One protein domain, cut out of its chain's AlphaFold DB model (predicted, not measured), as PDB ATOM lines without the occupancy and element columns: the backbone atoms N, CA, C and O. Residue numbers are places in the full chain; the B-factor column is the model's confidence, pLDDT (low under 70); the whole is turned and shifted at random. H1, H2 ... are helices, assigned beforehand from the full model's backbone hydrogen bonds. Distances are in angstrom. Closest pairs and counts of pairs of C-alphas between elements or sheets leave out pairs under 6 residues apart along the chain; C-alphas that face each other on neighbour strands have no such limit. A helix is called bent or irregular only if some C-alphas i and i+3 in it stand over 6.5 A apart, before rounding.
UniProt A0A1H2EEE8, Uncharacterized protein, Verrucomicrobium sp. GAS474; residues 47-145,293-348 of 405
ATOM      1  N   ARG A  47     156.186 106.504 179.074       88.44
ATOM      2  CA  ARG A  47     155.219 107.127 178.160       88.44
ATOM      3  C   ARG A  47     154.177 106.135 177.661       88.44
ATOM      4  O   ARG A  47     153.000 106.484 177.596       88.44
ATOM      5  N   ALA A  48     154.580 104.911 177.321       89.12
ATOM      6  CA  ALA A  48     153.652 103.878 176.866       89.12
ATOM      7  C   ALA A  48     152.602 103.542 177.937       89.12
ATOM      8  O   ALA A  48     151.406 103.506 177.634       89.12
ATOM      9  N   GLU A  49     153.026 103.382 179.190       91.81
ATOM     10  CA  GLU A  49     152.119 103.121 180.309       91.81
ATOM     11  C   GLU A  49     151.201 104.320 180.599       91.81
ATOM     12  O   GLU A  49     149.993 104.151 180.779       91.81
ATOM     13  N   ALA A  50     151.729 105.549 180.569       90.38
ATOM     14  CA  ALA A  50     150.923 106.758 180.739       90.38
ATOM     15  C   ALA A  50     149.839 106.884 179.649       90.38
ATOM     16  O   ALA A  50     148.674 107.141 179.960       90.38
ATOM     17  N   ARG A  51     150.185 106.620 178.378       89.00
ATOM     18  CA  ARG A  51     149.223 106.612 177.260       89.00
ATOM     19  C   ARG A  51     148.149 105.549 177.433       89.00
ATOM     20  O   ARG A  51     146.977 105.819 177.185       89.00
ATOM     21  N   LYS A  52     148.528 104.347 177.873       91.38
ATOM     22  CA  LYS A  52     147.581 103.261 178.147       91.38
ATOM     23  C   LYS A  52     146.567 103.673 179.215       91.38
ATOM     24  O   LYS A  52     145.369 103.504 178.992       91.38
ATOM     25  N   LYS A  53     147.025 104.267 180.323       91.44
ATOM     26  CA  LYS A  53     146.150 104.785 181.392       91.44
ATOM     27  C   LYS A  53     145.209 105.873 180.888       91.44
ATOM     28  O   LYS A  53     144.011 105.806 181.150       91.44
ATOM     29  N   TYR A  54     145.726 106.836 180.127       89.44
ATOM     30  CA  TYR A  54     144.905 107.882 179.518       89.44
ATOM     31  C   TYR A  54     143.832 107.297 178.588       89.44
ATOM     32  O   TYR A  54     142.657 107.627 178.727       89.44
ATOM     33  N   LYS A  55     144.208 106.370 177.695       89.62
ATOM     34  CA  LYS A  55     143.269 105.706 176.780       89.62
ATOM     35  C   LYS A  55     142.164 104.970 177.543       89.62
ATOM     36  O   LYS A  55     140.994 105.155 177.236       89.62
ATOM     37  N   GLN A  56     142.522 104.197 178.569       92.75
ATOM     38  CA  GLN A  56     141.552 103.500 179.419       92.75
ATOM     39  C   GLN A  56     140.595 104.470 180.123       92.75
ATOM     40  O   GLN A  56     139.388 104.234 180.138       92.75
ATOM     41  N   ALA A  57     141.116 105.568 180.677       90.75
ATOM     42  CA  ALA A  57     140.300 106.601 181.308       90.75
ATOM     43  C   ALA A  57     139.325 107.232 180.299       90.75
ATOM     44  O   ALA A  57     138.130 107.346 180.572       90.75
ATOM     45  N   ARG A  58     139.808 107.574 179.102       88.44
ATOM     46  CA  ARG A  58     138.990 108.157 178.033       88.44
ATOM     47  C   ARG A  58     137.882 107.211 177.577       88.44
ATOM     48  O   ARG A  58     136.721 107.610 177.536       88.44
ATOM     49  N   ASP A  59     138.226 105.962 177.273       90.38
ATOM     50  CA  ASP A  59     137.265 104.961 176.806       90.38
ATOM     51  C   ASP A  59     136.194 104.707 177.883       90.38
ATOM     52  O   ASP A  59     135.000 104.651 177.580       90.38
ATOM     53  N   ARG A  60     136.596 104.671 179.162       94.94
ATOM     54  CA  ARG A  60     135.671 104.556 180.295       94.94
ATOM     55  C   ARG A  60     134.746 105.766 180.429       94.94
ATOM     56  O   ARG A  60     133.555 105.601 180.690       94.94
ATOM     57  N   PHE A  61     135.274 106.976 180.280       91.31
ATOM     58  CA  PHE A  61     134.470 108.196 180.323       91.31
ATOM     59  C   PHE A  61     133.431 108.216 179.193       91.31
ATOM     60  O   PHE A  61     132.250 108.452 179.453       91.31
ATOM     61  N   ALA A  62     133.847 107.878 177.970       88.88
ATOM     62  CA  ALA A  62     132.963 107.785 176.811       88.88
ATOM     63  C   ALA A  62     131.874 106.714 176.994       88.88
ATOM     64  O   ALA A  62     130.710 106.948 176.669       88.88
ATOM     65  N   GLU A  63     132.212 105.552 177.560       95.00
ATOM     66  CA  GLU A  63     131.239 104.512 177.911       95.00
ATOM     67  C   GLU A  63     130.178 105.043 178.891       95.00
ATOM     68  O   GLU A  63     128.980 104.884 178.661       95.00
ATOM     69  N   LEU A  64     130.597 105.723 179.961       94.62
ATOM     70  CA  LEU A  64     129.681 106.290 180.953       94.62
ATOM     71  C   LEU A  64     128.785 107.393 180.374       94.62
ATOM     72  O   LEU A  64     127.617 107.493 180.759       94.62
ATOM     73  N   GLN A  65     129.302 108.212 179.456       89.69
ATOM     74  CA  GLN A  65     128.494 109.192 178.730       89.69
ATOM     75  C   GLN A  65     127.450 108.510 177.846       89.69
ATOM     76  O   GLN A  65     126.277 108.869 177.916       89.69
ATOM     77  N   ARG A  66     127.840 107.484 177.078       93.69
ATOM     78  CA  ARG A  66     126.907 106.704 176.245       93.69
ATOM     79  C   ARG A  66     125.806 106.056 177.076       93.69
ATOM     80  O   ARG A  66     124.646 106.100 176.683       93.69
ATOM     81  N   LEU A  67     126.146 105.498 178.239       95.81
ATOM     82  CA  LEU A  67     125.161 104.915 179.153       95.81
ATOM     83  C   LEU A  67     124.162 105.957 179.673       95.81
ATOM     84  O   LEU A  67     122.966 105.677 179.719       95.81
ATOM     85  N   ALA A  68     124.635 107.149 180.047       94.56
ATOM     86  CA  ALA A  68     123.758 108.235 180.478       94.56
ATOM     87  C   ALA A  68     122.870 108.741 179.328       94.56
ATOM     88  O   ALA A  68     121.668 108.920 179.516       94.56
ATOM     89  N   ALA A  69     123.436 108.914 178.130       93.50
ATOM     90  CA  ALA A  69     122.699 109.344 176.946       93.50
ATOM     91  C   ALA A  69     121.600 108.343 176.565       93.50
ATOM     92  O   ALA A  69     120.447 108.744 176.423       93.50
ATOM     93  N   ARG A  70     121.921 107.042 176.504       96.00
ATOM     94  CA  ARG A  70     120.940 105.978 176.231       96.00
ATOM     95  C   ARG A  70     119.784 106.008 177.225       96.00
ATOM     96  O   ARG A  70     118.631 105.878 176.825       96.00
ATOM     97  N   PHE A  71     120.075 106.216 178.510       97.44
ATOM     98  CA  PHE A  71     119.022 106.300 179.514       97.44
ATOM     99  C   PHE A  71     118.039 107.442 179.217       97.44
ATOM    100  O   PHE A  71     116.830 107.230 179.211       97.44
ATOM    101  N   HIS A  72     118.547 108.643 178.941       95.38
ATOM    102  CA  HIS A  72     117.700 109.811 178.700       95.38
ATOM    103  C   HIS A  72     116.969 109.773 177.355       95.38
ATOM    104  O   HIS A  72     115.824 110.212 177.287       95.38
ATOM    105  N   GLN A  73     117.615 109.267 176.305       95.94
ATOM    106  CA  GLN A  73     117.079 109.284 174.942       95.94
ATOM    107  C   GLN A  73     116.171 108.089 174.641       95.94
ATOM    108  O   GLN A  73     115.218 108.231 173.882       95.94
ATOM    109  N   GLU A  74     116.447 106.920 175.220       96.44
ATOM    110  CA  GLU A  74     115.748 105.679 174.872       96.44
ATOM    111  C   GLU A  74     115.007 105.072 176.060       96.44
ATOM    112  O   GLU A  74     113.802 104.836 175.975       96.44
ATOM    113  N   ASP A  75     115.710 104.796 177.164       97.00
ATOM    114  CA  ASP A  75     115.139 104.019 178.270       97.00
ATOM    115  C   ASP A  75     113.998 104.771 178.967       97.00
ATOM    116  O   ASP A  75     112.900 104.236 179.124       97.00
ATOM    117  N   LYS A  76     114.250 106.026 179.350       96.38
ATOM    118  CA  LYS A  76     113.301 106.881 180.064       96.38
ATOM    119  C   LYS A  76     112.003 107.119 179.279       96.38
ATOM    120  O   LYS A  76     110.949 106.823 179.837       96.38
ATOM    121  N   PRO A  77     112.019 107.583 178.014       97.88
ATOM    122  CA  PRO A  77     110.774 107.815 177.284       97.88
ATOM    123  C   PRO A  77     109.987 106.523 177.035       97.88
ATOM    124  O   PRO A  77     108.764 106.528 177.164       97.88
ATOM    125  N   LYS A  78     110.652 105.395 176.743       97.12
ATOM    126  CA  LYS A  78     109.965 104.098 176.595       97.12
ATOM    127  C   LYS A  78     109.315 103.649 177.904       97.12
ATOM    128  O   LYS A  78     108.178 103.181 177.893       97.12
ATOM    129  N   TYR A  79     110.014 103.819 179.027       97.44
ATOM    130  CA  TYR A  79     109.463 103.532 180.348       97.44
ATOM    131  C   TYR A  79     108.260 104.425 180.668       97.44
ATOM    132  O   TYR A  79     107.236 103.927 181.127       97.44
ATOM    133  N   GLU A  80     108.345 105.726 180.387       96.62
ATOM    134  CA  GLU A  80     107.244 106.670 180.598       96.62
ATOM    135  C   GLU A  80     106.025 106.326 179.736       96.62
ATOM    136  O   GLU A  80     104.909 106.310 180.251       96.62
ATOM    137  N   GLN A  81     106.218 105.980 178.461       97.19
ATOM    138  CA  GLN A  81     105.137 105.523 177.581       97.19
ATOM    139  C   GLN A  81     104.454 104.269 178.132       97.19
ATOM    140  O   GLN A  81     103.228 104.230 178.246       97.19
ATOM    141  N   TRP A  82     105.238 103.268 178.540       97.56
ATOM    142  CA  TRP A  82     104.711 102.063 179.178       97.56
ATOM    143  C   TRP A  82     103.959 102.388 180.476       97.56
ATOM    144  O   TRP A  82     102.868 101.863 180.714       97.56
ATOM    145  N   LEU A  83     104.499 103.286 181.300       97.62
ATOM    146  CA  LEU A  83     103.893 103.690 182.565       97.62
ATOM    147  C   LEU A  83     102.548 104.390 182.340       97.62
ATOM    148  O   LEU A  83     101.583 104.083 183.039       97.62
ATOM    149  N   GLN A  84     102.456 105.291 181.359       96.81
ATOM    150  CA  GLN A  84     101.199 105.957 181.008       96.81
ATOM    151  C   GLN A  84     100.173 104.976 180.431       96.81
ATOM    152  O   GLN A  84      98.998 105.060 180.780       96.81
ATOM    153  N   ALA A  85     100.603 104.018 179.606       97.50
ATOM    154  CA  ALA A  85      99.708 103.025 179.013       97.50
ATOM    155  C   ALA A  85      99.078 102.093 180.061       97.50
ATOM    156  O   ALA A  85      97.897 101.775 179.968       97.50
ATOM    157  N   ASN A  86      99.846 101.677 181.073       97.69
ATOM    158  CA  ASN A  86      99.380 100.704 182.068       97.69
ATOM    159  C   ASN A  86      98.790 101.354 183.328       97.69
ATOM    160  O   ASN A  86      97.885 100.804 183.948       97.69
ATOM    161  N   PHE A  87      99.300 102.523 183.723       98.00
ATOM    162  CA  PHE A  87      98.981 103.166 185.000       98.00
ATOM    163  C   PHE A  87      98.596 104.644 184.853       98.00
ATOM    164  O   PHE A  87      98.612 105.379 185.842       98.00
ATOM    165  N   GLY A  88      98.229 105.096 183.649       97.38
ATOM    166  CA  GLY A  88      97.889 106.491 183.349       97.38
ATOM    167  C   GLY A  88      96.947 107.156 184.366       97.38
ATOM    168  O   GLY A  88      97.310 108.214 184.888       97.38
ATOM    169  N   PRO A  89      95.800 106.541 184.728       97.94
ATOM    170  CA  PRO A  89      94.892 107.094 185.733       97.94
ATOM    171  C   PRO A  89      95.552 107.302 187.102       97.94
ATOM    172  O   PRO A  89      95.472 108.393 187.659       97.94
ATOM    173  N   LEU A  90      96.291 106.305 187.603       97.50
ATOM    174  CA  LEU A  90      96.997 106.399 188.888       97.50
ATOM    175  C   LEU A  90      98.107 107.458 188.851       97.50
ATOM    176  O   LEU A  90      98.321 108.187 189.816       97.50
ATOM    177  N   VAL A  91      98.821 107.577 187.731       97.38
ATOM    178  CA  VAL A  91      99.873 108.588 187.560       97.38
ATOM    179  C   VAL A  91      99.282 109.997 187.473       97.38
ATOM    180  O   VAL A  91      99.899 110.947 187.960       97.38
ATOM    181  N   ALA A  92      98.116 110.169 186.847       97.69
ATOM    182  CA  ALA A  92      97.394 111.441 186.825       97.69
ATOM    183  C   ALA A  92      96.883 111.819 188.224       97.69
ATOM    184  O   ALA A  92      97.090 112.946 188.669       97.69
ATOM    185  N   GLU A  93      96.313 110.861 188.950       97.81
ATOM    186  CA  GLU A  93      95.849 111.033 190.328       97.81
ATOM    187  C   GLU A  93      96.995 111.406 191.276       97.81
ATOM    188  O   GLU A  93      96.890 112.375 192.027       97.81
ATOM    189  N   LEU A  94      98.137 110.715 191.189       97.38
ATOM    190  CA  LEU A  94      99.332 111.046 191.966       97.38
ATOM    191  C   LEU A  94      99.859 112.451 191.644       97.38
ATOM    192  O   LEU A  94     100.282 113.169 192.550       97.38
ATOM    193  N   ARG A  95      99.847 112.851 190.364       97.31
ATOM    194  CA  ARG A  95     100.225 114.211 189.947       97.31
ATOM    195  C   ARG A  95      99.284 115.255 190.537       97.31
ATOM    196  O   ARG A  95      99.777 116.227 191.097       97.31
ATOM    197  N   SER A  96      97.972 115.029 190.466       97.81
ATOM    198  CA  SER A  96      96.967 115.920 191.053       97.81
ATOM    199  C   SER A  96      97.153 116.058 192.564       97.81
ATOM    200  O   SER A  96      97.200 117.173 193.070       97.81
ATOM    201  N   ALA A  97      97.334 114.943 193.280       97.12
ATOM    202  CA  ALA A  97      97.542 114.962 194.726       97.12
ATOM    203  C   ALA A  97      98.835 115.701 195.113       97.12
ATOM    204  O   ALA A  97      98.830 116.518 196.024       97.12
ATOM    205  N   ARG A  98      99.948 115.473 194.399       97.88
ATOM    206  CA  ARG A  98     101.214 116.184 194.655       97.88
ATOM    207  C   ARG A  98     101.148 117.672 194.321       97.88
ATOM    208  O   ARG A  98     101.759 118.466 195.029       97.88
ATOM    209  N   ALA A  99     100.450 118.043 193.247       97.19
ATOM    210  CA  ALA A  99     100.228 119.446 192.907       97.19
ATOM    211  C   ALA A  99      99.479 120.159 194.038       97.19
ATOM    212  O   ALA A  99      99.873 121.252 194.432       97.19
ATOM    213  N   GLU A 100      98.482 119.491 194.618       97.81
ATOM    214  CA  GLU A 100      97.729 120.013 195.755       97.81
ATOM    215  C   GLU A 100      98.577 120.126 197.030       97.81
ATOM    216  O   GLU A 100      98.572 121.174 197.673       97.81
ATOM    217  N   VAL A 101      99.396 119.113 197.348       98.00
ATOM    218  CA  VAL A 101     100.376 119.195 198.451       98.00
ATOM    219  C   VAL A 101     101.287 120.413 198.290       98.00
ATOM    220  O   VAL A 101     101.479 121.167 199.241       98.00
ATOM    221  N   ASN A 102     101.856 120.618 197.100       97.50
ATOM    222  CA  ASN A 102     102.753 121.747 196.855       97.50
ATOM    223  C   ASN A 102     102.015 123.084 196.991       97.50
ATOM    224  O   ASN A 102     102.496 123.959 197.700       97.50
ATOM    225  N   ARG A 103     100.812 123.203 196.413       97.25
ATOM    226  CA  ARG A 103      99.961 124.395 196.533       97.25
ATOM    227  C   ARG A 103      99.703 124.766 197.997       97.25
ATOM    228  O   ARG A 103      99.829 125.928 198.374       97.25
ATOM    229  N   LEU A 104      99.346 123.785 198.827       97.31
ATOM    230  CA  LEU A 104      99.083 123.998 200.251       97.31
ATOM    231  C   LEU A 104     100.358 124.332 201.033       97.31
ATOM    232  O   LEU A 104     100.324 125.204 201.898       97.31
ATOM    233  N   ARG A 105     101.484 123.679 200.727       97.56
ATOM    234  CA  ARG A 105     102.786 123.998 201.335       97.56
ATOM    235  C   ARG A 105     103.234 125.417 201.007       97.56
ATOM    236  O   ARG A 105     103.697 126.101 201.913       97.56
ATOM    237  N   ASP A 106     103.065 125.861 199.765       96.56
ATOM    238  CA  ASP A 106     103.407 127.223 199.343       96.56
ATOM    239  C   ASP A 106     102.555 128.255 200.097       96.56
ATOM    240  O   ASP A 106     103.089 129.213 200.655       96.56
ATOM    241  N   LEU A 107     101.245 128.008 200.218       96.75
ATOM    242  CA  LEU A 107     100.337 128.837 201.018       96.75
ATOM    243  C   LEU A 107     100.744 128.875 202.499       96.75
ATOM    244  O   LEU A 107     100.801 129.945 203.101       96.75
ATOM    245  N   ILE A 108     101.036 127.717 203.095       97.50
ATOM    246  CA  ILE A 108     101.485 127.615 204.490       97.50
ATOM    247  C   ILE A 108     102.787 128.386 204.691       97.50
ATOM    248  O   ILE A 108     102.892 129.163 205.639       97.50
ATOM    249  N   PHE A 109     103.748 128.211 203.788       97.62
ATOM    250  CA  PHE A 109     105.019 128.916 203.826       97.62
ATOM    251  C   PHE A 109     104.821 130.432 203.745       97.62
ATOM    252  O   PHE A 109     105.458 131.173 204.493       97.62
ATOM    253  N   GLU A 110     103.912 130.915 202.895       96.75
ATOM    254  CA  GLU A 110     103.604 132.342 202.798       96.75
ATOM    255  C   GLU A 110     102.954 132.886 204.083       96.75
ATOM    256  O   GLU A 110     103.377 133.930 204.591       96.75
ATOM    257  N   VAL A 111     101.974 132.169 204.651       97.44
ATOM    258  CA  VAL A 111     101.326 132.534 205.927       97.44
ATOM    259  C   VAL A 111     102.356 132.611 207.052       97.44
ATOM    260  O   VAL A 111     102.385 133.589 207.804       97.44
ATOM    261  N   GLU A 112     103.214 131.598 207.173       96.44
ATOM    262  CA  GLU A 112     104.254 131.525 208.204       96.44
ATOM    263  C   GLU A 112     105.297 132.625 208.025       96.44
ATOM    264  O   GLU A 112     105.646 133.305 208.990       96.44
ATOM    265  N   THR A 113     105.733 132.868 206.789       96.88
ATOM    266  CA  THR A 113     106.682 133.940 206.469       96.88
ATOM    267  C   THR A 113     106.124 135.306 206.862       96.88
ATOM    268  O   THR A 113     106.830 136.101 207.481       96.88
ATOM    269  N   ARG A 114     104.847 135.587 206.575       94.56
ATOM    270  CA  ARG A 114     104.196 136.847 206.981       94.56
ATOM    271  C   ARG A 114     103.981 136.946 208.483       94.56
ATOM    272  O   ARG A 114     104.205 138.008 209.053       94.56
ATOM    273  N   THR A 115     103.574 135.851 209.119       96.69
ATOM    274  CA  THR A 115     103.439 135.775 210.580       96.69
ATOM    275  C   THR A 115     104.767 136.140 211.245       96.69
ATOM    276  O   THR A 115     104.803 136.982 212.140       96.69
ATOM    277  N   TRP A 116     105.867 135.571 210.747       96.50
ATOM    278  CA  TRP A 116     107.212 135.822 211.252       96.50
ATOM    279  C   TRP A 116     107.704 137.250 210.972       96.50
ATOM    280  O   TRP A 116     108.189 137.910 211.887       96.50
ATOM    281  N   LEU A 117     107.551 137.756 209.743       95.31
ATOM    282  CA  LEU A 117     108.044 139.086 209.354       95.31
ATOM    283  C   LEU A 117     107.229 140.238 209.952       95.31
ATOM    284  O   LEU A 117     107.799 141.234 210.390       95.31
ATOM    285  N   ASN A 118     105.901 140.116 209.967       94.62
ATOM    286  CA  ASN A 118     104.999 141.216 210.322       94.62
ATOM    287  C   ASN A 118     104.486 141.121 211.763       94.62
ATOM    288  O   ASN A 118     103.693 141.965 212.178       94.62
ATOM    289  N   SER A 119     104.882 140.085 212.515       94.50
ATOM    290  CA  SER A 119     104.343 139.787 213.853       94.50
ATOM    291  C   SER A 119     102.806 139.700 213.888       94.50
ATOM    292  O   SER A 119     102.173 140.012 214.896       94.50
ATOM    293  N   GLN A 120     102.186 139.307 212.772       94.06
ATOM    294  CA  GLN A 120     100.738 139.123 212.657       94.06
ATOM    295  C   GLN A 120     100.342 137.726 213.145       94.06
ATOM    296  O   GLN A 120     101.136 136.792 213.078       94.06
ATOM    297  N   SER A 121      99.099 137.543 213.596       96.62
ATOM    298  CA  SER A 121      98.582 136.191 213.836       96.62
ATOM    299  C   SER A 121      98.439 135.432 212.513       96.62
ATOM    300  O   SER A 121      98.167 136.031 211.469       96.62
ATOM    301  N   SER A 122      98.563 134.103 212.546       96.62
ATOM    302  CA  SER A 122      98.426 133.267 211.343       96.62
ATOM    303  C   SER A 122      97.062 133.428 210.662       96.62
ATOM    304  O   SER A 122      96.986 133.447 209.440       96.62
ATOM    305  N   ALA A 123      96.002 133.646 211.445       95.50
ATOM    306  CA  ALA A 123      94.664 133.959 210.949       95.50
ATOM    307  C   ALA A 123      94.604 135.291 210.173       95.50
ATOM    308  O   ALA A 123      93.998 135.359 209.104       95.50
ATOM    309  N   ALA A 124      95.258 136.344 210.680       95.12
ATOM    310  CA  ALA A 124      95.337 137.635 209.995       95.12
ATOM    311  C   ALA A 124      96.161 137.534 208.706       95.12
ATOM    312  O   ALA A 124      95.722 137.987 207.653       95.12
ATOM    313  N   ALA A 125      97.327 136.882 208.776       96.75
ATOM    314  CA  ALA A 125      98.193 136.671 207.622       96.75
ATOM    315  C   ALA A 125      97.491 135.861 206.517       96.75
ATOM    316  O   ALA A 125      97.607 136.211 205.345       96.75
ATOM    317  N   TYR A 126      96.733 134.821 206.887       96.38
ATOM    318  CA  TYR A 126      95.938 134.016 205.957       96.38
ATOM    319  C   TYR A 126      94.865 134.841 205.236       96.38
ATOM    320  O   TYR A 126      94.794 134.805 204.007       96.38
ATOM    321  N   ARG A 127      94.086 135.649 205.968       93.88
ATOM    322  CA  ARG A 127      93.118 136.577 205.361       93.88
ATOM    323  C   ARG A 127      93.800 137.535 204.386       93.88
ATOM    324  O   ARG A 127      93.366 137.656 203.246       93.88
ATOM    325  N   ASP A 128      94.887 138.174 204.811       93.94
ATOM    326  CA  ASP A 128      95.610 139.151 203.991       93.94
ATOM    327  C   ASP A 128      96.213 138.516 202.716       93.94
ATOM    328  O   ASP A 128      96.555 139.225 201.766       93.94
ATOM    329  N   ILE A 129      96.434 137.196 202.688       94.75
ATOM    330  CA  ILE A 129      96.822 136.460 201.472       94.75
ATOM    331  C   ILE A 129      95.602 136.259 200.573       94.75
ATOM    332  O   ILE A 129      95.661 136.615 199.398       94.75
ATOM    333  N   LEU A 130      94.487 135.765 201.121       92.19
ATOM    334  CA  LEU A 130      93.256 135.545 200.357       92.19
ATOM    335  C   LEU A 130      92.715 136.828 199.721       92.19
ATOM    336  O   LEU A 130      92.325 136.810 198.557       92.19
ATOM    337  N   GLU A 131      92.723 137.948 200.441       91.12
ATOM    338  CA  GLU A 131      92.284 139.242 199.906       91.12
ATOM    339  C   GLU A 131      93.150 139.695 198.719       91.12
ATOM    340  O   GLU A 131      92.631 140.214 197.728       91.12
ATOM    341  N   ARG A 132      94.469 139.458 198.774       91.44
ATOM    342  CA  ARG A 132      95.383 139.773 197.662       91.44
ATOM    343  C   ARG A 132      95.160 138.862 196.465       91.44
ATOM    344  O   ARG A 132      95.176 139.350 195.339       91.44
ATOM    345  N   GLU A 133      94.946 137.572 196.697       89.19
ATOM    346  CA  GLU A 133      94.637 136.602 195.643       89.19
ATOM    347  C   GLU A 133      93.321 136.949 194.933       89.19
ATOM    348  O   GLU A 133      93.275 136.979 193.702       89.19
ATOM    349  N   LEU A 134      92.272 137.301 195.686       86.81
ATOM    350  CA  LEU A 134      91.007 137.772 195.114       86.81
ATOM    351  C   LEU A 134      91.184 139.054 194.307       86.81
ATOM    352  O   LEU A 134      90.680 139.148 193.188       86.81
ATOM    353  N   LYS A 135      91.928 140.025 194.845       89.75
ATOM    354  CA  LYS A 135      92.210 141.276 194.142       89.75
ATOM    355  C   LYS A 135      92.970 141.029 192.837       89.75
ATOM    356  O   LYS A 135      92.555 141.540 191.801       89.75
ATOM    357  N   ARG A 136      94.020 140.196 192.861       89.25
ATOM    358  CA  ARG A 136      94.788 139.829 191.660       89.25
ATOM    359  C   ARG A 136      93.890 139.178 190.610       89.25
ATOM    360  O   ARG A 136      93.943 139.549 189.444       89.25
ATOM    361  N   ARG A 137      93.021 138.254 191.024       85.38
ATOM    362  CA  ARG A 137      92.094 137.568 190.117       85.38
ATOM    363  C   ARG A 137      91.052 138.509 189.506       85.38
ATOM    364  O   ARG A 137      90.732 138.370 188.330       85.38
ATOM    365  N   ALA A 138      90.531 139.459 190.281       85.25
ATOM    366  CA  ALA A 138      89.611 140.475 189.775       85.25
ATOM    367  C   ALA A 138      90.293 141.389 188.739       85.25
ATOM    368  O   ALA A 138      89.704 141.690 187.704       85.25
ATOM    369  N   GLU A 139      91.549 141.776 188.979       87.25
ATOM    370  CA  GLU A 139      92.357 142.553 188.029       87.25
ATOM    371  C   GLU A 139      92.669 141.767 186.743       87.25
ATOM    372  O   GLU A 139      92.615 142.332 185.653       87.25
ATOM    373  N   GLU A 140      92.972 140.468 186.841       85.12
ATOM    374  CA  GLU A 140      93.180 139.587 185.680       85.12
ATOM    375  C   GLU A 140      91.905 139.462 184.829       85.12
ATOM    376  O   GLU A 140      91.963 139.605 183.610       85.12
ATOM    377  N   GLN A 141      90.740 139.278 185.460       81.62
ATOM    378  CA  GLN A 141      89.455 139.199 184.753       81.62
ATOM    379  C   GLN A 141      89.051 140.521 184.094       81.62
ATOM    380  O   GLN A 141      88.492 140.505 182.999       81.62
ATOM    381  N   ALA A 142      89.346 141.659 184.728       84.25
ATOM    382  CA  ALA A 142      89.115 142.968 184.123       84.25
ATOM    383  C   ALA A 142      89.961 143.150 182.849       84.25
ATOM    384  O   ALA A 142      89.440 143.586 181.829       84.25
ATOM    385  N   LYS A 143      91.229 142.718 182.875       81.31
ATOM    386  CA  LYS A 143      92.135 142.785 181.715       81.31
ATOM    387  C   LYS A 143      91.756 141.836 180.578       81.31
ATOM    388  O   LYS A 143      91.980 142.166 179.421       81.31
ATOM    389  N   GLU A 144      91.203 140.662 180.880       71.94
ATOM    390  CA  GLU A 144      90.700 139.746 179.843       71.94
ATOM    391  C   GLU A 144      89.386 140.235 179.211       71.94
ATOM    392  O   GLU A 144      89.130 139.939 178.045       71.94
ATOM    393  N   GLY A 145      88.569 140.993 179.951       65.69
ATOM    394  CA  GLY A 145      87.319 141.581 179.456       65.69
ATOM    395  C   GLY A 145      87.488 142.864 178.632       65.69
ATOM    396  O   GLY A 145      86.575 143.218 177.894       65.69
ATOM    397  N   VAL A 293     112.544  95.096 177.712       90.31
ATOM    398  CA  VAL A 293     111.140  95.140 177.271       90.31
ATOM    399  C   VAL A 293     110.680  93.760 176.789       90.31
ATOM    400  O   VAL A 293     109.581  93.339 177.129       90.31
ATOM    401  N   ASP A 294     111.559  93.020 176.109       91.25
ATOM    402  CA  ASP A 294     111.268  91.682 175.579       91.25
ATOM    403  C   ASP A 294     111.264  90.577 176.654       91.25
ATOM    404  O   ASP A 294     110.878  89.439 176.397       91.25
ATOM    405  N   SER A 295     111.715  90.875 177.876       94.69
ATOM    406  CA  SER A 295     111.743  89.917 178.983       94.69
ATOM    407  C   SER A 295     110.458  90.013 179.803       94.69
ATOM    408  O   SER A 295     110.376  90.799 180.752       94.69
ATOM    409  N   GLU A 296     109.486  89.154 179.483       93.88
ATOM    410  CA  GLU A 296     108.183  89.089 180.165       93.88
ATOM    411  C   GLU A 296     108.328  89.011 181.693       93.88
ATOM    412  O   GLU A 296     107.744  89.811 182.420       93.88
ATOM    413  N   GLU A 297     109.211  88.153 182.215       94.75
ATOM    414  CA  GLU A 297     109.402  88.019 183.667       94.75
ATOM    415  C   GLU A 297     109.874  89.309 184.356       94.75
ATOM    416  O   GLU A 297     109.562  89.571 185.527       94.75
ATOM    417  N   ARG A 298     110.735  90.089 183.692       93.88
ATOM    418  CA  ARG A 298     111.228  91.360 184.242       93.88
ATOM    419  C   ARG A 298     110.140  92.418 184.167       93.88
ATOM    420  O   ARG A 298     109.963  93.137 185.154       93.88
ATOM    421  N   LEU A 299     109.401  92.465 183.064       95.25
ATOM    422  CA  LEU A 299     108.278  93.375 182.886       95.25
ATOM    423  C   LEU A 299     107.160  93.091 183.900       95.25
ATOM    424  O   LEU A 299     106.691  94.016 184.553       95.25
ATOM    425  N   ASP A 300     106.833  91.824 184.154       95.75
ATOM    426  CA  ASP A 300     105.843  91.405 185.154       95.75
ATOM    427  C   ASP A 300     106.262  91.735 186.586       95.75
ATOM    428  O   ASP A 300     105.436  92.089 187.436       95.75
ATOM    429  N   ARG A 301     107.553  91.587 186.908       95.94
ATOM    430  CA  ARG A 301     108.090  92.008 188.213       95.94
ATOM    431  C   ARG A 301     107.977  93.519 188.382       95.94
ATOM    432  O   ARG A 301     107.541  93.966 189.443       95.94
ATOM    433  N   LEU A 302     108.327  94.283 187.347       96.12
ATOM    434  CA  LEU A 302     108.208  95.738 187.340       96.12
ATOM    435  C   LEU A 302     106.741  96.169 187.465       96.12
ATOM    436  O   LEU A 302     106.422  96.963 188.342       96.12
ATOM    437  N   HIS A 303     105.841  95.573 186.681       96.38
ATOM    438  CA  HIS A 303     104.405  95.827 186.730       96.38
ATOM    439  C   HIS A 303     103.837  95.578 188.131       96.38
ATOM    440  O   HIS A 303     103.204  96.460 188.704       96.38
ATOM    441  N   ARG A 304     104.114  94.413 188.736       97.06
ATOM    442  CA  ARG A 304     103.667  94.095 190.107       97.06
ATOM    443  C   ARG A 304     104.224  95.065 191.143       97.06
ATOM    444  O   ARG A 304     103.512  95.440 192.073       97.06
ATOM    445  N   HIS A 305     105.487  95.458 191.001       96.62
ATOM    446  CA  HIS A 305     106.092  96.438 191.891       96.62
ATOM    447  C   HIS A 305     105.393  97.799 191.771       96.62
ATOM    448  O   HIS A 305     104.939  98.330 192.780       96.62
ATOM    449  N   THR A 306     105.234  98.319 190.553       96.50
ATOM    450  CA  THR A 306     104.573  99.603 190.275       96.50
ATOM    451  C   THR A 306     103.105  99.607 190.703       96.50
ATOM    452  O   THR A 306     102.661 100.548 191.360       96.50
ATOM    453  N   ALA A 307     102.373  98.523 190.434       97.00
ATOM    454  CA  ALA A 307     100.985  98.346 190.857       97.00
ATOM    455  C   ALA A 307     100.826  98.372 192.386       97.00
ATOM    456  O   ALA A 307      99.785  98.778 192.892       97.00
ATOM    457  N   LYS A 308     101.859  97.965 193.133       97.19
ATOM    458  CA  LYS A 308     101.872  98.030 194.598       97.19
ATOM    459  C   LYS A 308     102.310  99.400 195.121       97.19
ATOM    460  O   LYS A 308     101.791  99.854 196.137       97.19
ATOM    461  N   THR A 309     103.290 100.045 194.491       97.31
ATOM    462  CA  THR A 309     103.883 101.284 195.016       97.31
ATOM    463  C   THR A 309     103.060 102.526 194.705       97.31
ATOM    464  O   THR A 309     102.939 103.377 195.585       97.31
ATOM    465  N   LEU A 310     102.465 102.638 193.512       97.00
ATOM    466  CA  LEU A 310     101.698 103.828 193.124       97.00
ATOM    467  C   LEU A 310     100.495 104.097 194.043       97.00
ATOM    468  O   LEU A 310     100.403 105.221 194.540       97.00
ATOM    469  N   PRO A 311      99.622 103.119 194.363       97.94
ATOM    470  CA  PRO A 311      98.505 103.362 195.278       97.94
ATOM    471  C   PRO A 311      98.958 103.828 196.664       97.94
ATOM    472  O   PRO A 311      98.371 104.750 197.222       97.94
ATOM    473  N   ASN A 312     100.048 103.261 197.191       97.88
ATOM    474  CA  ASN A 312     100.604 103.682 198.480       97.88
ATOM    475  C   ASN A 312     101.120 105.129 198.431       97.88
ATOM    476  O   ASN A 312     100.924 105.885 199.379       97.88
ATOM    477  N   GLN A 313     101.756 105.537 197.326       97.69
ATOM    478  CA  GLN A 313     102.194 106.924 197.138       97.69
ATOM    479  C   GLN A 313     101.009 107.890 197.035       97.69
ATOM    480  O   GLN A 313     101.076 108.982 197.593       97.69
ATOM    481  N   ILE A 314      99.930 107.493 196.353       98.00
ATOM    482  CA  ILE A 314      98.696 108.285 196.261       98.00
ATOM    483  C   ILE A 314      98.061 108.436 197.643       98.00
ATOM    484  O   ILE A 314      97.699 109.545 198.026       98.00
ATOM    485  N   GLN A 315      97.956 107.349 198.410       98.25
ATOM    486  CA  GLN A 315      97.418 107.389 199.771       98.25
ATOM    487  C   GLN A 315      98.248 108.293 200.685       98.25
ATOM    488  O   GLN A 315      97.673 109.113 201.391       98.25
ATOM    489  N   HIS A 316      99.579 108.202 200.631       98.25
ATOM    490  CA  HIS A 316     100.454 109.093 201.392       98.25
ATOM    491  C   HIS A 316     100.264 110.560 200.988       98.25
ATOM    492  O   HIS A 316     100.133 111.419 201.852       98.25
ATOM    493  N   ALA A 317     100.227 110.860 199.684       97.75
ATOM    494  CA  ALA A 317     100.008 112.225 199.210       97.75
ATOM    495  C   ALA A 317      98.637 112.764 199.647       97.75
ATOM    496  O   ALA A 317      98.542 113.912 200.054       97.75
ATOM    497  N   ARG A 318      97.585 111.938 199.619       98.00
ATOM    498  CA  ARG A 318      96.247 112.313 200.104       98.00
ATOM    499  C   ARG A 318      96.191 112.554 201.606       98.00
ATOM    500  O   ARG A 318      95.533 113.496 202.024       98.00
ATOM    501  N   ALA A 319      96.847 111.706 202.396       98.38
ATOM    502  CA  ALA A 319      96.940 111.904 203.839       98.38
ATOM    503  C   ALA A 319      97.629 113.239 204.147       98.38
ATOM    504  O   ALA A 319      97.124 114.025 204.936       98.38
ATOM    505  N   GLU A 320      98.708 113.541 203.426       98.38
ATOM    506  CA  GLU A 320      99.385 114.825 203.548       98.38
ATOM    507  C   GLU A 320      98.501 116.011 203.124       98.38
ATOM    508  O   GLU A 320      98.486 117.024 203.818       98.38
ATOM    509  N   VAL A 321      97.736 115.901 202.029       97.88
ATOM    510  CA  VAL A 321      96.745 116.930 201.660       97.88
ATOM    511  C   VAL A 321      95.767 117.158 202.810       97.88
ATOM    512  O   VAL A 321      95.595 118.300 203.217       97.88
ATOM    513  N   ALA A 322      95.194 116.097 203.384       98.31
ATOM    514  CA  ALA A 322      94.247 116.210 204.491       98.31
ATOM    515  C   ALA A 322      94.861 116.885 205.734       98.31
ATOM    516  O   ALA A 322      94.212 117.726 206.357       98.31
ATOM    517  N   ASP A 323      96.115 116.575 206.071       98.31
ATOM    518  CA  ASP A 323      96.823 117.200 207.196       98.31
ATOM    519  C   ASP A 323      97.054 118.704 206.961       98.31
ATOM    520  O   ASP A 323      96.844 119.533 207.855       98.31
ATOM    521  N   LEU A 324      97.466 119.082 205.746       97.75
ATOM    522  CA  LEU A 324      97.695 120.482 205.378       97.75
ATOM    523  C   LEU A 324      96.373 121.259 205.268       97.75
ATOM    524  O   LEU A 324      96.295 122.398 205.729       97.75
ATOM    525  N   GLU A 325      95.323 120.648 204.717       97.81
ATOM    526  CA  GLU A 325      93.971 121.210 204.678       97.81
ATOM    527  C   GLU A 325      93.422 121.439 206.085       97.81
ATOM    528  O   GLU A 325      92.855 122.499 206.338       97.81
ATOM    529  N   ALA A 326      93.638 120.513 207.026       98.25
ATOM    530  CA  ALA A 326      93.231 120.693 208.419       98.25
ATOM    531  C   ALA A 326      93.919 121.909 209.064       98.25
ATOM    532  O   ALA A 326      93.272 122.687 209.769       98.25
ATOM    533  N   LYS A 327      95.210 122.123 208.777       97.81
ATOM    534  CA  LYS A 327      95.954 123.307 209.234       97.81
ATOM    535  C   LYS A 327      95.400 124.602 208.630       97.81
ATOM    536  O   LYS A 327      95.197 125.577 209.350       97.81
ATOM    537  N   VAL A 328      95.106 124.610 207.329       96.94
ATOM    538  CA  VAL A 328      94.490 125.768 206.655       96.94
ATOM    539  C   VAL A 328      93.078 126.032 207.189       96.94
ATOM    540  O   VAL A 328      92.734 127.180 207.462       96.94
ATOM    541  N   ALA A 329      92.282 124.989 207.415       96.81
ATOM    542  CA  ALA A 329      90.939 125.091 207.979       96.81
ATOM    543  C   ALA A 329      90.960 125.649 209.409       96.81
ATOM    544  O   ALA A 329      90.093 126.446 209.766       96.81
ATOM    545  N   GLN A 330      91.966 125.293 210.214       97.62
ATOM    546  CA  GLN A 330      92.165 125.888 211.534       97.62
ATOM    547  C   GLN A 330      92.388 127.404 211.432       97.62
ATOM    548  O   GLN A 330      91.733 128.165 212.141       97.62
ATOM    549  N   TRP A 331      93.250 127.860 210.519       96.62
ATOM    550  CA  TRP A 331      93.463 129.295 210.298       96.62
ATOM    551  C   TRP A 331      92.227 130.006 209.768       96.62
ATOM    552  O   TRP A 331      91.964 131.137 210.174       96.62
ATOM    553  N   GLN A 332      91.458 129.350 208.901       94.75
ATOM    554  CA  GLN A 332      90.186 129.878 208.429       94.75
ATOM    555  C   GLN A 332      89.207 130.055 209.594       94.75
ATOM    556  O   GLN A 332      88.654 131.137 209.768       94.75
ATOM    557  N   HIS A 333      89.032 129.030 210.428       95.38
ATOM    558  CA  HIS A 333      88.170 129.098 211.606       95.38
ATOM    559  C   HIS A 333      88.621 130.190 212.591       95.38
ATOM    560  O   HIS A 333      87.798 130.952 213.101       95.38
ATOM    561  N   ASP A 334      89.925 130.316 212.834       95.12
ATOM    562  CA  ASP A 334      90.464 131.370 213.694       95.12
ATOM    563  C   ASP A 334      90.250 132.763 213.077       95.12
ATOM    564  O   ASP A 334      89.864 133.695 213.785       95.12
ATOM    565  N   ALA A 335      90.412 132.920 211.761       93.75
ATOM    566  CA  ALA A 335      90.132 134.176 211.065       93.75
ATOM    567  C   ALA A 335      88.654 134.564 211.177       93.75
ATOM    568  O   ALA A 335      88.336 135.711 211.492       93.75
ATOM    569  N   GLU A 336      87.753 133.598 211.008       93.19
ATOM    570  CA  GLU A 336      86.316 133.779 211.205       93.19
ATOM    571  C   GLU A 336      85.962 134.178 212.643       93.19
ATOM    572  O   GLU A 336      85.047 134.976 212.854       93.19
ATOM    573  N   ARG A 337      86.678 133.634 213.632       94.81
ATOM    574  CA  ARG A 337      86.467 133.924 215.055       94.81
ATOM    575  C   ARG A 337      86.943 135.322 215.444       94.81
ATOM    576  O   ARG A 337      86.264 135.991 216.221       94.81
ATOM    577  N   PHE A 338      88.112 135.746 214.965       94.19
ATOM    578  CA  PHE A 338      88.729 137.015 215.369       94.19
ATOM    579  C   PHE A 338      88.313 138.210 214.500       94.19
ATOM    580  O   PHE A 338      88.408 139.345 214.964       94.19
ATOM    581  N   TYR A 339      87.830 137.978 213.276       89.12
ATOM    582  CA  TYR A 339      87.473 139.033 212.322       89.12
ATOM    583  C   TYR A 339      86.027 138.868 211.822       89.12
ATOM    584  O   TYR A 339      85.799 138.381 210.708       89.12
ATOM    585  N   PRO A 340      85.025 139.270 212.629       79.25
ATOM    586  CA  PRO A 340      83.623 139.258 212.216       79.25
ATOM    587  C   PRO A 340      83.443 140.168 210.988       79.25
ATOM    588  O   PRO A 340      83.740 141.356 211.039       79.25
ATOM    589  N   GLY A 341      83.034 139.580 209.862       81.69
ATOM    590  CA  GLY A 341      83.016 140.209 208.529       81.69
ATOM    591  C   GLY A 341      83.774 139.396 207.473       81.69
ATOM    592  O   GLY A 341      83.422 139.417 206.296       81.69
ATOM    593  N   PHE A 342      84.734 138.564 207.893       76.81
ATOM    594  CA  PHE A 342      85.484 137.683 206.991       76.81
ATOM    595  C   PHE A 342      84.582 136.665 206.259       76.81
ATOM    596  O   PHE A 342      84.723 136.450 205.054       76.81
ATOM    597  N   LYS A 343      83.585 136.096 206.959       75.19
ATOM    598  CA  LYS A 343      82.599 135.169 206.367       75.19
ATOM    599  C   LYS A 343      81.762 135.800 205.259       75.19
ATOM    600  O   LYS A 343      81.426 135.119 204.297       75.19
ATOM    601  N   GLU A 344      81.402 137.073 205.397       77.12
ATOM    602  CA  GLU A 344      80.516 137.751 204.444       77.12
ATOM    603  C   GLU A 344      81.235 138.073 203.132       77.12
ATOM    604  O   GLU A 344      80.629 137.964 202.065       77.12
ATOM    605  N   ALA A 345      82.530 138.398 203.212       70.12
ATOM    606  CA  ALA A 345      83.373 138.666 202.053       70.12
ATOM    607  C   ALA A 345      83.703 137.390 201.255       70.12
ATOM    608  O   ALA A 345      83.612 137.400 200.031       70.12
ATOM    609  N   HIS A 346      84.020 136.275 201.927       64.75
ATOM    610  CA  HIS A 346      84.502 135.055 201.256       64.75
ATOM    611  C   HIS A 346      83.453 133.936 201.098       64.75
ATOM    612  O   HIS A 346      83.575 133.091 200.211       64.75
ATOM    613  N   GLY A 347      82.390 133.911 201.909       58.72
ATOM    614  CA  GLY A 347      81.372 132.847 201.882       58.72
ATOM    615  C   GLY A 347      80.453 132.866 200.652       58.72
ATOM    616  O   GLY A 347      79.864 131.838 200.304       58.72
ATOM    617  N   LYS A 348      80.345 134.009 199.958       58.97
ATOM    618  CA  LYS A 348      79.540 134.131 198.727       58.97
ATOM    619  C   LYS A 348      80.198 133.474 197.509       58.97
ATOM    620  O   LYS A 348      79.488 133.070 196.592       58.97
TER     621      LYS A 348
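AT A GLANCE: This is residues 47 to 145 and 293 to 348 of the 405 residues of an uncharacterized protein of Verrucomicrobium sp. GAS474 (UniProt A0A1H2EEE8). Two long helical stretches, H1b and H3, run side by side as a slender body, and the first arm of the same bent helix, H1a, swings out from one end of H1b as a long arm whose residues 47 to 70 stick out. At the other end of the body H2 meets H3 about perpendicular, at 75 degrees, making a corner where residues 122 to 127 of H2 touch residues 331 to 335 of H3; residues 135 to 145 of H2 stick out, while short H4 folds back at the end of H3. The printed part has 155 residues with four named helices, H1, H2, H3 and H4 in that order, and no named strand; the class is all helix. The whole is extended, with a radius of gyration of the C-alphas of 26.0 A and spans of 83 by 46 by 37 A.

HOW THE PARTS SIT: H1, residues 47 to 118, was assigned as one helix by its hydrogen bonds but is bent, with C-alphas 86 and 89 8.6 A apart; its arms H1a, residues 47 to 86, and H1b, residues 89 to 118, are about perpendicular at 76 degrees. H2, residues 122 to 145, touches H1b at a steep tilt of 63 degrees, opposite ways, the closest C-alphas being those of Val 111 and Ala 125, 5.5 A apart. The hub is H3, residues 296 to 338, which touches H1b the same way at a shallow tilt of 34 degrees, only just short of steep; their closest C-alphas, of Leu 94 and Ile 314, are 5.1 A apart. H2 and H3 touch about perpendicular at 75 degrees, closest at the C-alphas of Ala 123 and Ala 335, 4.5 A apart. H4, residues 342 to 348, touches H3 only at the corner, and only just, with 3 pairs of C-alphas within 8 A, the closest those of Glu 336 and Phe 342 at 5.8 A. H1a and H3 are near each other, while H1a is apart from H2 and H4. Every O i to N i+4 pair is within hydrogen-bond range in H1b; the counts are 34 of 36 in H1a, 19 of 20 in H2, 37 of 39 in H3 and 2 of 3 in H4.

IN THESE COORDINATES: H1a begins at C-alpha 47 (155.219, 107.127, 178.160) and is 56.3 A long; it has a kink of 29 degrees near residue 76 and is irregular, with C-alphas 73 and 76 6.8 A apart. H1b is 43.3 A long and ends at C-alpha 118 (104.999, 141.216, 210.322). H2 is 34.8 A long and H3 62.6 A. H4 ends at C-alpha 348 (79.540, 134.131, 198.727) and is only just irregular, with C-alphas 345 and 348 6.8 A apart.

THE WHOLE: The C-alphas farthest apart, of Ala 48 and Pro 340, are 86.1 A apart. Residues 146 to 292 are not printed, and C-alphas 145 and 293 are 52.2 A apart across this cut. The links H1 to H2 and H3 to H4 are tight. The mean pLDDT of the printed part is 93.1, with residue 145 and residues 346 to 348 under 70.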